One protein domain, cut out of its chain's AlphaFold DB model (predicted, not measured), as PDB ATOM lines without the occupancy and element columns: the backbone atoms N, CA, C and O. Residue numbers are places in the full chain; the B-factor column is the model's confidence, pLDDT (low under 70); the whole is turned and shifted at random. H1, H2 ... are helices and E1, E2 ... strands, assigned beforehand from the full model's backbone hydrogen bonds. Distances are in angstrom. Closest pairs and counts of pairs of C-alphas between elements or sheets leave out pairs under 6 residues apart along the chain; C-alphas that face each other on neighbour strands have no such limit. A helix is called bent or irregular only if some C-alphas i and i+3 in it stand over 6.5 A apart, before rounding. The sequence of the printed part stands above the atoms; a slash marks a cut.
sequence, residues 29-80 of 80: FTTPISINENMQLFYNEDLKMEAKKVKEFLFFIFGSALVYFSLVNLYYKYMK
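What this domain is: This is residues 29 to 80 of the 80 residues of an uncharacterized protein of Bacillus sp. Soil768D1 (UniProt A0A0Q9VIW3). A small hairpin of two short strands, E1 and E2, forms a head at one end, and one long, unbent helix, H1, runs away from it as an arm, with residues 58 to 80 sticking out free of the rest. A short link, residues 44 to 50, joins the hairpin to the helix, and H1 makes much of the length. The printed part has 52 residues, with two named strands followed by one named helix, in the order E1, E2, H1; the sheet has the order E1 - E2 and is antiparallel. The class is mostly helix, with 28 residues in the helix and 6 in the strands. The whole is extended, with a radius of gyration of the C-alphas of 18.4 A and spans of 55 by 26 by 13 A.

How they stand to each other: E1, residues 33 to 35, and E2, residues 41 to 43, are antiparallel neighbour strands and form a hairpin, their directions at 136 degrees. The C-alphas of Ile 35 and Leu 41 face each other at 4.8 A, and those of Ile 33 and Tyr 43 at 5.0 A. Across the pair, N 34 and O 42 are within hydrogen-bond range at 3.0 A, as are N 42 and O 34 at 2.9 A. The link from E1 to E2, with 5 residues between them, is tight. From E2 a short link with 7 residues between leads to H1, residues 51 to 78. E1 and H1 are apart. In H1 every O i to N i+4 pair is within hydrogen-bond range. Residues 58 to 80, of which 58 to 78 belong to H1, stand free: no C-alpha 8 or more residues away along the chain lies within 10 A.

Where its parts are: E1, Ile 33 to Ile 35, begins at C-alpha 33 at (157.414, 177.872, 253.162). E2, Leu 41 to Tyr 43, ends at C-alpha 43 at (161.277, 178.527, 256.348). H1, Ala 51 to Tyr 78, measures 40.2 A from first to last C-alpha, beginning at (159.134, 160.904, 260.744) and ending at (133.166, 145.200, 234.407). It is not bent.

The domain as a whole: The two C-alphas farthest apart are those of Asn 38, between E1 and E2, and Tyr 78, the last residue of H1, at 55.3 A. The C-alphas of Phe 29 and Lys 80, the first and last printed residues, are 38.7 A apart. The printed part has no cut, and no link between named elements is long. The mean pLDDT of the printed part is 86.0, and that of H1 is 94. The model's confidence is low, under 70, at residues 31 to 32 and at residue 80, the chain's last residue.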
ATOM      1  N   PHE A  29     158.677 166.425 251.009       78.94
ATOM      2  CA  PHE A  29     160.007 167.018 250.870       78.94
ATOM      3  C   PHE A  29     159.968 168.492 250.478       78.94
ATOM      4  O   PHE A  29     160.949 169.202 250.701       78.94
ATOM      5  N   THR A  30     158.868 168.967 249.889       80.62
ATOM      6  CA  THR A  30     158.698 170.395 249.623       80.62
ATOM      7  C   THR A  30     158.627 171.129 250.952       80.62
ATOM      8  O   THR A  30     157.771 170.850 251.788       80.62
ATOM      9  N   THR A  31     159.576 172.038 251.149       64.38
ATOM     10  CA  THR A  31     159.791 172.757 252.399       64.38
ATOM     11  C   THR A  31     158.549 173.519 252.847       64.38
ATOM     12  O   THR A  31     157.835 174.064 252.002       64.38
ATOM     13  N   PRO A  32     158.313 173.619 254.163       69.69
ATOM     14  CA  PRO A  32     157.229 174.416 254.711       69.69
ATOM     15  C   PRO A  32     157.568 175.903 254.597       69.69
ATOM     16  O   PRO A  32     158.056 176.545 255.531       69.69
ATOM     17  N   ILE A  33     157.354 176.441 253.404       70.12
ATOM     18  CA  ILE A  33     157.414 177.872 253.162       70.12
ATOM     19  C   ILE A  33     156.109 178.443 253.704       70.12
ATOM     20  O   ILE A  33     155.032 178.148 253.188       70.12
ATOM     21  N   SER A  34     156.218 179.227 254.771       75.69
ATOM     22  CA  SER A  34     155.096 179.956 255.349       75.69
ATOM     23  C   SER A  34     155.225 181.441 255.031       75.69
ATOM     24  O   SER A  34     156.306 181.931 254.699       75.69
ATOM     25  N   ILE A  35     154.109 182.158 255.110       81.31
ATOM     26  CA  ILE A  35     154.039 183.604 254.911       81.31
ATOM     27  C   ILE A  35     153.760 184.235 256.271       81.31
ATOM     28  O   ILE A  35     152.817 183.831 256.951       81.31
ATOM     29  N   ASN A  36     154.588 185.191 256.694       81.81
ATOM     30  CA  ASN A  36     154.339 185.933 257.932       81.81
ATOM     31  C   ASN A  36     153.369 187.105 257.694       81.81
ATOM     32  O   ASN A  36     153.006 187.413 256.561       81.81
ATOM     33  N   GLU A  37     152.981 187.799 258.766       84.31
ATOM     34  CA  GLU A  37     152.091 188.973 258.710       84.31
ATOM     35  C   GLU A  37     152.623 190.101 257.804       84.31
ATOM     36  O   GLU A  37     151.852 190.891 257.269       84.31
ATOM     37  N   ASN A  38     153.936 190.127 257.562       89.00
ATOM     38  CA  ASN A  38     154.612 191.087 256.689       89.00
ATOM     39  C   ASN A  38     154.758 190.591 255.236       89.00
ATOM     40  O   ASN A  38     155.547 191.153 254.478       89.00
ATOM     41  N   MET A  39     154.037 189.533 254.839       82.94
ATOM     42  CA  MET A  39     154.101 188.910 253.506       82.94
ATOM     43  C   MET A  39     155.486 188.358 253.124       82.94
ATOM     44  O   MET A  39     155.790 188.161 251.947       82.94
ATOM     45  N   GLN A  40     156.345 188.081 254.106       84.31
ATOM     46  CA  GLN A  40     157.667 187.512 253.869       84.31
ATOM     47  C   GLN A  40     157.591 185.990 253.910       84.31
ATOM     48  O   GLN A  40     157.029 185.406 254.840       84.31
ATOM     49  N   LEU A  41     158.190 185.357 252.900       82.69
ATOM     50  CA  LEU A  41     158.378 183.913 252.862       82.69
ATOM     51  C   LEU A  41     159.475 183.534 253.854       82.69
ATOM     52  O   LEU A  41     160.597 184.037 253.761       82.69
ATOM     53  N   PHE A  42     159.167 182.635 254.781       79.31
ATOM     54  CA  PHE A  42     160.141 182.104 255.724       79.31
ATOM     55  C   PHE A  42     160.050 180.582 255.810       79.31
ATOM     56  O   PHE A  42     158.984 179.985 255.632       79.31
ATOM     57  N   TYR A  43     161.195 179.954 256.067       73.44
ATOM     58  CA  TYR A  43     161.277 178.527 256.348       73.44
ATOM     59  C   TYR A  43     160.891 178.299 257.804       73.44
ATOM     60  O   TYR A  43     161.517 178.863 258.700       73.44
ATOM     61  N   ASN A  44     159.868 177.482 258.038       74.50
ATOM     62  CA  ASN A  44     159.460 177.114 259.386       74.50
ATOM     63  C   ASN A  44     159.775 175.635 259.640       74.50
ATOM     64  O   ASN A  44     159.042 174.758 259.190       74.50
ATOM     65  N   GLU A  45     160.864 175.344 260.353       71.88
ATOM     66  CA  GLU A  45     161.238 173.958 260.657       71.88
ATOM     67  C   GLU A  45     160.212 173.228 261.541       71.88
ATOM     68  O   GLU A  45     160.105 172.008 261.426       71.88
ATOM     69  N   ASP A  46     159.387 173.943 262.317       70.00
ATOM     70  CA  ASP A  46     158.314 173.344 263.131       70.00
ATOM     71  C   ASP A  46     157.178 172.774 262.270       70.00
ATOM     72  O   ASP A  46     156.437 171.887 262.688       70.00
ATOM     73  N   LEU A  47     157.038 173.262 261.034       71.19
ATOM     74  CA  LEU A  47     156.081 172.740 260.059       71.19
ATOM     75  C   LEU A  47     156.625 171.513 259.306       71.19
ATOM     76  O   LEU A  47     155.924 170.941 258.466       71.19
ATOM     77  N   LYS A  48     157.870 171.097 259.569       77.00
ATOM     78  CA  LYS A  48     158.437 169.888 258.977       77.00
ATOM     79  C   LYS A  48     157.747 168.666 259.569       77.00
ATOM     80  O   LYS A  48     157.663 168.476 260.778       77.00
ATOM     81  N   MET A  49     157.268 167.801 258.688       79.12
ATOM     82  CA  MET A  49     156.519 166.620 259.087       79.12
ATOM     83  C   MET A  49     157.411 165.642 259.865       79.12
ATOM     84  O   MET A  49     158.444 165.191 259.363       79.12
ATOM     85  N   GLU A  50     157.006 165.287 261.087       85.44
ATOM     86  CA  GLU A  50     157.720 164.297 261.896       85.44
ATOM     87  C   GLU A  50     157.814 162.942 261.179       85.44
ATOM     88  O   GLU A  50     156.877 162.510 260.505       85.44
ATOM     89  N   ALA A  51     158.901 162.196 261.400       85.06
ATOM     90  CA  ALA A  51     159.134 160.904 260.744       85.06
ATOM     91  C   ALA A  51     157.981 159.896 260.942       85.06
ATOM     92  O   ALA A  51     157.626 159.153 260.022       85.06
ATOM     93  N   LYS A  52     157.350 159.891 262.126       88.62
ATOM     94  CA  LYS A  52     156.168 159.058 262.398       88.62
ATOM     95  C   LYS A  52     154.991 159.453 261.503       88.62
ATOM     96  O   LYS A  52     154.348 158.583 260.918       88.62
ATOM     97  N   LYS A  53     154.748 160.756 261.354       89.38
ATOM     98  CA  LYS A  53     153.694 161.301 260.497       89.38
ATOM     99  C   LYS A  53     153.966 161.035 259.027       89.38
ATOM    100  O   LYS A  53     153.052 160.610 258.330       89.38
ATOM    101  N   VAL A  54     155.213 161.170 258.575       91.12
ATOM    102  CA  VAL A  54     155.618 160.791 257.213       91.12
ATOM    103  C   VAL A  54     155.262 159.334 256.924       91.12
ATOM    104  O   VAL A  54     154.678 159.039 255.884       91.12
ATOM    105  N   LYS A  55     155.538 158.418 257.860       92.94
ATOM    106  CA  LYS A  55     155.173 157.003 257.710       92.94
ATOM    107  C   LYS A  55     153.656 156.810 257.614       92.94
ATOM    108  O   LYS A  55     153.203 156.119 256.706       92.94
ATOM    109  N   GLU A  56     152.878 157.425 258.508       94.94
ATOM    110  CA  GLU A  56     151.402 157.390 258.472       94.94
ATOM    111  C   GLU A  56     150.855 157.915 257.131       94.94
ATOM    112  O   GLU A  56     149.976 157.299 256.527       94.94
ATOM    113  N   PHE A  57     151.426 159.005 256.619       93.94
ATOM    114  CA  PHE A  57     151.015 159.616 255.360       93.94
ATOM    115  C   PHE A  57     151.393 158.780 254.137       93.94
ATOM    116  O   PHE A  57     150.572 158.611 253.241       93.94
ATOM    117  N   LEU A  58     152.577 158.165 254.120       95.25
ATOM    118  CA  LEU A  58     152.948 157.211 253.071       95.25
ATOM    119  C   LEU A  58     151.989 156.017 253.042       95.25
ATOM    120  O   LEU A  58     151.526 155.637 251.968       95.25
ATOM    121  N   PHE A  59     151.632 155.458 254.204       97.19
ATOM    122  CA  PHE A  59     150.620 154.398 254.277       97.19
ATOM    123  C   PHE A  59     149.277 154.847 253.700       97.19
ATOM    124  O   PHE A  59     148.662 154.104 252.935       97.19
ATOM    125  N   PHE A  60     148.847 156.068 254.016       96.62
ATOM    126  CA  PHE A  60     147.629 156.645 253.457       96.62
ATOM    127  C   PHE A  60     147.700 156.805 251.930       96.62
ATOM    128  O   PHE A  60     146.761 156.413 251.234       96.62
ATOM    129  N   ILE A  61     148.813 157.321 251.395       96.62
ATOM    130  CA  ILE A  61     149.025 157.486 249.949       96.62
ATOM    131  C   ILE A  61     148.957 156.128 249.249       96.62
ATOM    132  O   ILE A  61     148.202 155.974 248.292       96.62
ATOM    133  N   PHE A  62     149.705 155.130 249.727       97.31
ATOM    134  CA  PHE A  62     149.731 153.810 249.097       97.31
ATOM    135  C   PHE A  62     148.390 153.082 249.219       97.31
ATOM    136  O   PHE A  62     147.937 152.488 248.243       97.31
ATOM    137  N   GLY A  63     147.722 153.173 250.372       97.88
ATOM    138  CA  GLY A  63     146.379 152.624 250.555       97.88
ATOM    139  C   GLY A  63     145.374 153.243 249.582       97.88
ATOM    140  O   GLY A  63     144.665 152.527 248.874       97.88
ATOM    141  N   SER A  64     145.374 154.572 249.468       97.38
ATOM    142  CA  SER A  64     144.503 155.300 248.539       97.38
ATOM    143  C   SER A  64     144.829 154.989 247.078       97.38
ATOM    144  O   SER A  64     143.922 154.806 246.268       97.38
ATOM    145  N   ALA A  65     146.114 154.867 246.734       97.50
ATOM    146  CA  ALA A  65     146.558 154.494 245.396       97.50
ATOM    147  C   ALA A  65     146.066 153.091 245.018       97.50
ATOM    148  O   ALA A  65     145.514 152.911 243.932       97.50
ATOM    149  N   LEU A  66     146.204 152.111 245.919       97.81
ATOM    150  CA  LEU A  66     145.697 150.755 245.702       97.81
ATOM    151  C   LEU A  66     144.197 150.768 245.405       97.81
ATOM    152  O   LEU A  66     143.770 150.173 244.415       97.81
ATOM    153  N   VAL A  67     143.410 151.486 246.210       97.88
ATOM    154  CA  VAL A  67     141.964 151.633 245.995       97.88
ATOM    155  C   VAL A  67     141.674 152.299 244.648       97.88
ATOM    156  O   VAL A  67     140.923 151.743 243.849       97.88
ATOM    157  N   TYR A  68     142.303 153.436 244.349       97.25
ATOM    158  CA  TYR A  68     142.090 154.184 243.108       97.25
ATOM    159  C   TYR A  68     142.382 153.342 241.860       97.25
ATOM    160  O   TYR A  68     141.516 153.184 240.998       97.25
ATOM    161  N   PHE A  69     143.576 152.751 241.762       95.69
ATOM    162  CA  PHE A  69     143.955 151.955 240.592       95.69
ATOM    163  C   PHE A  69     143.111 150.685 240.468       95.69
ATOM    164  O   PHE A  69     142.812 150.254 239.350       95.69
ATOM    165  N   SER A  70     142.687 150.102 241.591       95.81
ATOM    166  CA  SER A  70     141.762 148.968 241.581       95.81
ATOM    167  C   SER A  70     140.410 149.384 241.014       95.81
ATOM    168  O   SER A  70     139.933 148.741 240.085       95.81
ATOM    169  N   LEU A  71     139.832 150.494 241.481       95.25
ATOM    170  CA  LEU A  71     138.555 151.013 240.984       95.25
ATOM    171  C   LEU A  71     138.606 151.359 239.499       95.25
ATOM    172  O   LEU A  71     137.717 150.952 238.755       95.25
ATOM    173  N   VAL A  72     139.661 152.038 239.040       94.06
ATOM    174  CA  VAL A  72     139.843 152.336 237.613       94.06
ATOM    175  C   VAL A  72     139.871 151.036 236.810       94.06
ATOM    176  O   VAL A  72     139.146 150.891 235.828       94.06
ATOM    177  N   ASN A  73     140.663 150.048 237.226       91.50
ATOM    178  CA  ASN A  73     140.758 148.789 236.493       91.50
ATOM    179  C   ASN A  73     139.464 147.963 236.544       91.50
ATOM    180  O   ASN A  73     139.103 147.375 235.529       91.50
ATOM    181  N   LEU A  74     138.762 147.934 237.681       93.81
ATOM    182  CA  LEU A  74     137.476 147.251 237.833       93.81
ATOM    183  C   LEU A  74     136.395 147.909 236.973       93.81
ATOM    184  O   LEU A  74     135.694 147.206 236.252       93.81
ATOM    185  N   TYR A  75     136.313 149.240 236.967       92.62
ATOM    186  CA  TYR A  75     135.380 149.987 236.123       92.62
ATOM    187  C   TYR A  75     135.560 149.626 234.644       92.62
ATOM    188  O   TYR A  75     134.608 149.242 233.976       92.62
ATOM    189  N   TYR A  76     136.795 149.642 234.139       89.50
ATOM    190  CA  TYR A  76     137.059 149.280 232.742       89.50
ATOM    191  C   TYR A  76     136.982 147.782 232.439       89.50
ATOM    192  O   TYR A  76     137.029 147.418 231.269       89.50
ATOM    193  N   LYS A  77     136.954 146.919 233.457       87.81
ATOM    194  CA  LYS A  77     136.826 145.469 233.284       87.81
ATOM    195  C   LYS A  77     135.368 145.011 233.312       87.81
ATOM    196  O   LYS A  77     135.049 144.032 232.649       87.81
ATOM    197  N   TYR A  78     134.526 145.662 234.115       88.38
ATOM    198  CA  TYR A  78     133.166 145.200 234.407       88.38
ATOM    199  C   TYR A  78     132.060 146.163 233.958       88.38
ATOM    200  O   TYR A  78     130.937 145.715 233.761       88.38
ATOM    201  N   MET A  79     132.342 147.463 233.827       76.19
ATOM    202  CA  MET A  79     131.326 148.502 233.580       76.19
ATOM    203  C   MET A  79     131.437 149.152 232.191       76.19
ATOM    204  O   MET A  79     130.579 149.951 231.826       76.19
ATOM    205  N   LYS A  80     132.483 148.836 231.421       61.38
ATOM    206  CA  LYS A  80     132.672 149.243 230.024       61.38
ATOM    207  C   LYS A  80     133.002 148.015 229.190       61.38
ATOM    208  O   LYS A  80     132.516 147.961 228.042       61.38
TER     209      LYS A  80